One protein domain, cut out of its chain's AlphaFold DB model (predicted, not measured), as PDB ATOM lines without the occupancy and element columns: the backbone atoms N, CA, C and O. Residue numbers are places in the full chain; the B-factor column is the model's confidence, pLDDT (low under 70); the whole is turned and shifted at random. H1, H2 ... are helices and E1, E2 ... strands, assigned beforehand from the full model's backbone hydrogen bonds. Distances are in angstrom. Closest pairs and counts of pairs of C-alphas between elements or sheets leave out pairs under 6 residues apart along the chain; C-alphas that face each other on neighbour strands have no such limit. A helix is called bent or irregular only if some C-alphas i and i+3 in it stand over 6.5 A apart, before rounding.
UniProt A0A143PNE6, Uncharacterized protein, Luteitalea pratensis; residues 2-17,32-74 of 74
ATOM      1  N   VAL A   2     315.817 363.885 294.391       44.59
ATOM      2  CA  VAL A   2     315.367 362.578 293.867       44.59
ATOM      3  C   VAL A   2     316.602 361.844 293.356       44.59
ATOM      4  O   VAL A   2     317.295 362.367 292.487       44.59
ATOM      5  N   ASN A   3     316.909 360.677 293.917       52.97
ATOM      6  CA  ASN A   3     318.022 359.855 293.455       52.97
ATOM      7  C   ASN A   3     317.679 359.293 292.058       52.97
ATOM      8  O   ASN A   3     316.749 358.497 291.950       52.97
ATOM      9  N   PRO A   4     318.394 359.649 290.977       50.91
ATOM     10  CA  PRO A   4     318.094 359.130 289.641       50.91
ATOM     11  C   PRO A   4     318.254 357.602 289.535       50.91
ATOM     12  O   PRO A   4     317.655 356.995 288.648       50.91
ATOM     13  N   ALA A   5     318.984 356.962 290.459       53.38
ATOM     14  CA  ALA A   5     319.093 355.506 290.551       53.38
ATOM     15  C   ALA A   5     317.825 354.817 291.101       53.38
ATOM     16  O   ALA A   5     317.698 353.602 290.970       53.38
ATOM     17  N   SER A   6     316.872 355.555 291.689       51.69
ATOM     18  CA  SER A   6     315.618 354.981 292.211       51.69
ATOM     19  C   SER A   6     314.510 354.858 291.159       51.69
ATOM     20  O   SER A   6     313.422 354.373 291.463       51.69
ATOM     21  N   LEU A   7     314.752 355.287 289.917       49.53
ATOM     22  CA  LEU A   7     313.816 355.098 288.811       49.53
ATOM     23  C   LEU A   7     313.978 353.682 288.251       49.53
ATOM     24  O   LEU A   7     314.678 353.467 287.259       49.53
ATOM     25  N   GLN A   8     313.320 352.706 288.884       54.94
ATOM     26  CA  GLN A   8     313.239 351.357 288.327       54.94
ATOM     27  C   GLN A   8     312.704 351.416 286.892       54.94
ATOM     28  O   GLN A   8     311.721 352.093 286.573       54.94
ATOM     29  N   ALA A   9     313.383 350.710 285.989       48.78
ATOM     30  CA  ALA A   9     312.931 350.602 284.619       48.78
ATOM     31  C   ALA A   9     311.620 349.808 284.588       48.78
ATOM     32  O   ALA A   9     311.621 348.601 284.790       48.78
ATOM     33  N   ILE A  10     310.511 350.484 284.289       58.19
ATOM     34  CA  ILE A  10     309.238 349.811 284.018       58.19
ATOM     35  C   ILE A  10     309.418 348.960 282.756       58.19
ATOM     36  O   ILE A  10     309.720 349.501 281.684       58.19
ATOM     37  N   ALA A  11     309.280 347.641 282.899       61.91
ATOM     38  CA  ALA A  11     309.264 346.712 281.779       61.91
ATOM     39  C   ALA A  11     307.991 346.945 280.940       61.91
ATOM     40  O   ALA A  11     306.923 347.169 281.515       61.91
ATOM     41  N   PRO A  12     308.064 346.919 279.597       60.06
ATOM     42  CA  PRO A  12     306.868 347.019 278.769       60.06
ATOM     43  C   PRO A  12     305.929 345.843 279.061       60.06
ATOM     44  O   PRO A  12     306.330 344.690 278.935       60.06
ATOM     45  N   ILE A  13     304.678 346.126 279.426       66.62
ATOM     46  CA  ILE A  13     303.633 345.107 279.559       66.62
ATOM     47  C   ILE A  13     302.828 345.110 278.265       66.62
ATOM     48  O   ILE A  13     302.317 346.150 277.843       66.62
ATOM     49  N   ARG A  14     302.704 343.946 277.623       61.91
ATOM     50  CA  ARG A  14     301.825 343.779 276.466       61.91
ATOM     51  C   ARG A  14     300.382 343.722 276.964       61.91
ATOM     52  O   ARG A  14     299.941 342.694 277.464       61.91
ATOM     53  N   VAL A  15     299.669 344.839 276.865       65.31
ATOM     54  CA  VAL A  15     298.258 344.926 277.266       65.31
ATOM     55  C   VAL A  15     297.396 344.404 276.105       65.31
ATOM     56  O   VAL A  15     297.521 344.933 275.000       65.31
ATOM     57  N   PRO A  16     296.566 343.361 276.300       65.94
ATOM     58  CA  PRO A  16     295.863 342.680 275.205       65.94
ATOM     59  C   PRO A  16     294.819 343.560 274.501       65.94
ATOM     60  O   PRO A  16     294.554 343.369 273.319       65.94
ATOM     61  N   VAL A  17     294.263 344.549 275.205       70.00
ATOM     62  CA  VAL A  17     293.367 345.582 274.669       70.00
ATOM     63  C   VAL A  17     293.686 346.886 275.410       70.00
ATOM     64  O   VAL A  17     293.894 346.831 276.625       70.00
ATOM     65  N   GLY A  32     311.356 357.702 270.056       90.00
ATOM     66  CA  GLY A  32     312.379 358.713 270.282       90.00
ATOM     67  C   GLY A  32     313.018 358.634 271.664       90.00
ATOM     68  O   GLY A  32     312.815 357.694 272.437       90.00
ATOM     69  N   PHE A  33     313.812 359.651 271.999       90.12
ATOM     70  CA  PHE A  33     314.507 359.714 273.283       90.12
ATOM     71  C   PHE A  33     313.552 360.089 274.417       90.12
ATOM     72  O   PHE A  33     312.842 361.089 274.346       90.12
ATOM     73  N   ARG A  34     313.597 359.333 275.519       91.06
ATOM     74  CA  ARG A  34     312.935 359.727 276.769       91.06
ATOM     75  C   ARG A  34     313.856 360.630 277.587       91.06
ATOM     76  O   ARG A  34     314.941 360.194 277.984       91.06
ATOM     77  N   GLY A  35     313.397 361.846 277.870       92.19
ATOM     78  CA  GLY A  35     314.099 362.819 278.703       92.19
ATOM     79  C   GLY A  35     313.203 363.460 279.765       92.19
ATOM     80  O   GLY A  35     311.981 363.435 279.648       92.19
ATOM     81  N   VAL A  36     313.828 364.017 280.799       93.19
ATOM     82  CA  VAL A  36     313.204 364.812 281.863       93.19
ATOM     83  C   VAL A  36     313.875 366.179 281.871       93.19
ATOM     84  O   VAL A  36     315.103 366.256 281.937       93.19
ATOM     85  N   VAL A  37     313.088 367.252 281.805       93.94
ATOM     86  CA  VAL A  37     313.598 368.615 281.979       93.94
ATOM     87  C   VAL A  37     313.641 368.922 283.472       93.94
ATOM     88  O   VAL A  37     312.612 368.924 284.140       93.94
ATOM     89  N   CYS A  38     314.836 369.165 283.994       92.62
ATOM     90  CA  CYS A  38     315.053 369.665 285.343       92.62
ATOM     91  C   CYS A  38     315.324 371.168 285.267       92.62
ATOM     92  O   CYS A  38     316.123 371.603 284.441       92.62
ATOM     93  N   ILE A  39     314.663 371.950 286.118       90.44
ATOM     94  CA  ILE A  39     314.891 373.391 286.249       90.44
ATOM     95  C   ILE A  39     315.218 373.651 287.716       90.44
ATOM     96  O   ILE A  39     314.318 373.622 288.558       90.44
ATOM     97  N   ALA A  40     316.493 373.890 288.010       82.44
ATOM     98  CA  ALA A  40     316.983 374.238 289.341       82.44
ATOM     99  C   ALA A  40     317.878 375.475 289.228       82.44
ATOM    100  O   ALA A  40     318.685 375.548 288.307       82.44
ATOM    101  N   ASN A  41     317.727 376.439 290.142       80.50
ATOM    102  CA  ASN A  41     318.533 377.670 290.181       80.50
ATOM    103  C   ASN A  41     318.666 378.370 288.812       80.50
ATOM    104  O   ASN A  41     319.756 378.773 288.425       80.50
ATOM    105  N   ASP A  42     317.569 378.449 288.052       74.94
ATOM    106  CA  ASP A  42     317.523 379.019 286.695       74.94
ATOM    107  C   ASP A  42     318.405 378.343 285.625       74.94
ATOM    108  O   ASP A  42     318.467 378.835 284.497       74.94
ATOM    109  N   GLU A  43     319.000 377.179 285.903       87.06
ATOM    110  CA  GLU A  43     319.672 376.358 284.892       87.06
ATOM    111  C   GLU A  43     318.749 375.213 284.436       87.06
ATOM    112  O   GLU A  43     318.531 374.242 285.173       87.06
ATOM    113  N   PRO A  44     318.171 375.287 283.221       93.56
ATOM    114  CA  PRO A  44     317.390 374.190 282.685       93.56
ATOM    115  C   PRO A  44     318.281 373.150 281.999       93.56
ATOM    116  O   PRO A  44     319.075 373.462 281.109       93.56
ATOM    117  N   VAL A  45     318.101 371.883 282.369       95.00
ATOM    118  CA  VAL A  45     318.872 370.754 281.834       95.00
ATOM    119  C   VAL A  45     317.941 369.603 281.467       95.00
ATOM    120  O   VAL A  45     317.037 369.261 282.226       95.00
ATOM    121  N   VAL A  46     318.173 368.965 280.315       95.56
ATOM    122  CA  VAL A  46     317.498 367.709 279.962       95.56
ATOM    123  C   VAL A  46     318.355 366.527 280.394       95.56
ATOM    124  O   VAL A  46     319.508 366.404 279.975       95.56
ATOM    125  N   TYR A  47     317.774 365.625 281.176       94.44
ATOM    126  CA  TYR A  47     318.384 364.357 281.562       94.44
ATOM    127  C   TYR A  47     317.700 363.188 280.861       94.44
ATOM    128  O   TYR A  47     316.482 363.162 280.716       94.44
ATOM    129  N   SER A  48     318.475 362.199 280.427       92.12
ATOM    130  CA  SER A  48     317.955 360.931 279.908       92.12
ATOM    131  C   SER A  48     317.288 360.094 281.006       92.12
ATOM    132  O   SER A  48     317.502 360.325 282.196       92.12
ATOM    133  N   LYS A  49     316.570 359.028 280.617       87.56
ATOM    134  CA  LYS A  49     316.055 358.010 281.559       87.56
ATOM    135  C   LYS A  49     317.128 357.462 282.521       87.56
ATOM    136  O   LYS A  49     316.787 357.061 283.623       87.56
ATOM    137  N   ARG A  50     318.400 357.422 282.107       88.38
ATOM    138  CA  ARG A  50     319.527 356.923 282.920       88.38
ATOM    139  C   ARG A  50     320.279 358.034 283.671       88.38
ATOM    140  O   ARG A  50     321.329 357.766 284.237       88.38
ATOM    141  N   GLY A  51     319.796 359.277 283.648       89.38
ATOM    142  CA  GLY A  51     320.419 360.400 284.360       89.38
ATOM    143  C   GLY A  51     321.559 361.106 283.614       89.38
ATOM    144  O   GLY A  51     322.100 362.078 284.125       89.38
ATOM    145  N   TYR A  52     321.912 360.688 282.395       92.19
ATOM    146  CA  TYR A  52     322.902 361.414 281.585       92.19
ATOM    147  C   TYR A  52     322.356 362.750 281.078       92.19
ATOM    148  O   TYR A  52     321.223 362.801 280.594       92.19
ATOM    149  N   ARG A  53     323.180 363.803 281.127       93.56
ATOM    150  CA  ARG A  53     322.867 365.120 280.550       93.56
ATOM    151  C   ARG A  53     322.802 365.028 279.022       93.56
ATOM    152  O   ARG A  53     323.757 364.597 278.383       93.56
ATOM    153  N   PHE A  54     321.696 365.476 278.429       93.62
ATOM    154  CA  PHE A  54     321.551 365.597 276.980       93.62
ATOM    155  C   PHE A  54     321.920 367.002 276.505       93.62
ATOM    156  O   PHE A  54     321.117 367.932 276.572       93.62
ATOM    157  N   THR A  55     323.117 367.150 275.943       92.88
ATOM    158  CA  THR A  55     323.577 368.425 275.367       92.88
ATOM    159  C   THR A  55     322.827 368.794 274.084       92.88
ATOM    160  O   THR A  55     322.475 369.956 273.897       92.88
ATOM    161  N   ARG A  56     322.469 367.805 273.247       93.94
ATOM    162  CA  ARG A  56     321.704 368.009 271.995       93.94
ATOM    163  C   ARG A  56     320.323 368.653 272.179       93.94
ATOM    164  O   ARG A  56     319.761 369.153 271.216       93.94
ATOM    165  N   PHE A  57     319.766 368.617 273.392       94.81
ATOM    166  CA  PHE A  57     318.446 369.168 273.716       94.81
ATOM    167  C   PHE A  57     318.537 370.408 274.622       94.81
ATOM    168  O   PHE A  57     317.562 370.773 275.273       94.81
ATOM    169  N   ALA A  58     319.693 371.078 274.675       92.94
ATOM    170  CA  ALA A  58     319.875 372.261 275.517       92.94
ATOM    171  C   ALA A  58     318.909 373.408 275.166       92.94
ATOM    172  O   ALA A  58     318.412 374.076 276.070       92.94
ATOM    173  N   GLN A  59     318.603 373.617 273.877       95.12
ATOM    174  CA  GLN A  59     317.639 374.645 273.466       95.12
ATOM    175  C   GLN A  59     316.227 374.333 273.975       95.12
ATOM    176  O   GLN A  59     315.605 375.197 274.577       95.12
ATOM    177  N   LEU A  60     315.785 373.075 273.860       94.12
ATOM    178  CA  LEU A  60     314.500 372.625 274.403       94.12
ATOM    179  C   LEU A  60     314.377 372.926 275.905       94.12
ATOM    180  O   LEU A  60     313.334 373.383 276.361       94.12
ATOM    181  N   ALA A  61     315.444 372.701 276.680       93.94
ATOM    182  CA  ALA A  61     315.440 373.006 278.110       93.94
ATOM    183  C   ALA A  61     315.196 374.504 278.371       93.94
ATOM    184  O   ALA A  61     314.380 374.864 279.222       93.94
ATOM    185  N   ARG A  62     315.873 375.375 277.607       93.94
ATOM    186  CA  ARG A  62     315.694 376.832 277.684       93.94
ATOM    187  C   ARG A  62     314.273 377.247 277.317       93.94
ATOM    188  O   ARG A  62     313.666 378.011 278.063       93.94
ATOM    189  N   ASP A  63     313.724 376.704 276.234       94.12
ATOM    190  CA  ASP A  63     312.375 377.040 275.761       94.12
ATOM    191  C   ASP A  63     311.301 376.665 276.797       94.12
ATOM    192  O   ASP A  63     310.378 377.442 277.068       94.12
ATOM    193  N   VAL A  64     311.456 375.507 277.451       91.38
ATOM    194  CA  VAL A  64     310.575 375.072 278.546       91.38
ATOM    195  C   VAL A  64     310.695 376.000 279.759       91.38
ATOM    196  O   VAL A  64     309.677 376.374 280.341       91.38
ATOM    197  N   ALA A  65     311.907 376.420 280.132       90.50
ATOM    198  CA  ALA A  65     312.103 377.341 281.254       90.50
ATOM    199  C   ALA A  65     311.469 378.717 281.008       90.50
ATOM    200  O   ALA A  65     310.800 379.255 281.895       90.50
ATOM    201  N   VAL A  66     311.616 379.259 279.796       90.31
ATOM    202  CA  VAL A  66     310.958 380.510 279.387       90.31
ATOM    203  C   VAL A  66     309.438 380.361 279.442       90.31
ATOM    204  O   VAL A  66     308.754 381.217 280.006       90.31
ATOM    205  N   SER A  67     308.907 379.258 278.912       87.50
ATOM    206  CA  SER A  67     307.466 378.986 278.909       87.50
ATOM    207  C   SER A  67     306.906 378.871 280.328       87.50
ATOM    208  O   SER A  67     305.886 379.483 280.634       87.50
ATOM    209  N   ARG A  68     307.614 378.188 281.235       83.56
ATOM    210  CA  ARG A  68     307.227 378.081 282.650       83.56
ATOM    211  C   ARG A  68     307.118 379.452 283.323       83.56
ATOM    212  O   ARG A  68     306.142 379.698 284.027       83.56
ATOM    213  N   ARG A  69     308.090 380.349 283.112       79.88
ATOM    214  CA  ARG A  69     308.057 381.709 283.690       79.88
ATOM    215  C   ARG A  69     306.822 382.487 283.236       79.88
ATOM    216  O   ARG A  69     306.195 383.139 284.058       79.88
ATOM    217  N   ARG A  70     306.436 382.360 281.961       76.38
ATOM    218  CA  ARG A  70     305.219 382.994 281.427       76.38
ATOM    219  C   ARG A  70     303.941 382.462 282.071       76.38
ATOM    220  O   ARG A  70     303.045 383.246 282.320       76.38
ATOM    221  N   TRP A  71     303.872 381.166 282.365       65.00
ATOM    222  CA  TRP A  71     302.700 380.557 283.005       65.00
ATOM    223  C   TRP A  71     302.564 380.925 284.479       65.00
ATOM    224  O   TRP A  71     301.457 380.999 284.986       65.00
ATOM    225  N   THR A  72     303.685 381.142 285.168       64.38
ATOM    226  CA  THR A  72     303.669 381.501 286.596       64.38
ATOM    227  C   THR A  72     303.367 382.992 286.815       64.38
ATOM    228  O   THR A  72     303.152 383.411 287.944       64.38
ATOM    229  N   ALA A  73     303.397 383.797 285.749       57.25
ATOM    230  CA  ALA A  73     303.125 385.233 285.767       57.25
ATOM    231  C   ALA A  73     301.658 385.584 285.431       57.25
ATOM    232  O   ALA A  73     301.359 386.762 285.237       57.25
ATOM    233  N   VAL A  74     300.783 384.577 285.324       49.12
ATOM    234  CA  VAL A  74     299.331 384.706 285.099       49.12
ATOM    235  C   VAL A  74     298.591 384.383 286.387       49.12
ATOM    236  O   VAL A  74     298.982 383.390 287.041       49.12
TER     237      VAL A  74
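This is residues 2 to 17 and 32 to 74 of the 74 residues of an uncharacterized protein of Luteitalea pratensis (UniProt A0A143PNE6). A small two-stranded hairpin, E1 and E2, has one helix, H1, packed on it through residues 55 to 68, and a long unnamed stretch before the cut ends in an arm, residues 10 to 17, that sticks out from this body. At the other extreme residues 69 to 74, of which 69 to 72 belong to H1, also stick out. The printed part has 59 residues, with two named strands and one named helix in the order E1, E2, H1; the sheet is antiparallel and the class is mixed, helices and strands. The whole is loose, with a radius of gyration of the C-alphas of 14.7 A, and elongated, spanning 44 by 28 by 23 A.

Residues 2 to 17 hold no named element; C-alpha 2 is at (315.367, 362.578, 293.867). E1, residues 35 to 40, begins at (314.099, 362.819, 278.703) and is 15.9 A long. E2, residues 43 to 48, is 16.3 A long. H1, residues 55 to 72, is 26.3 A long and ends with C-alpha 72 at (303.669, 381.501, 286.596). H1 is irregular: C-alphas 56 and 59 are 7.9 A apart.

E1 and E2 form a hairpin, antiparallel at 155 degrees, over a tight link. N 36 and O 47 are within hydrogen-bond range at 2.8 A, as are N 45 and O 38 at 2.9 A. The closest C-alphas of E2 and H1 are those of Pro 44 and Ala 61, 5.1 A apart. Those of E1 and H1 are Val 37 and Ala 61, 6.1 A apart. In H1, 12 of 14 O i to N i+4 pairs are within range.

The two C-alphas farthest apart, of Pro 16 and Ala 73, are 44.4 A apart. Residues 18 to 31 are not printed, and C-alphas 17 and 32 are 23.5 A apart across this cut. The link from E2 to H1 is short. The mean pLDDT of the printed part is 79.2, and residues 2 to 16 and 71 to 74 are under 70.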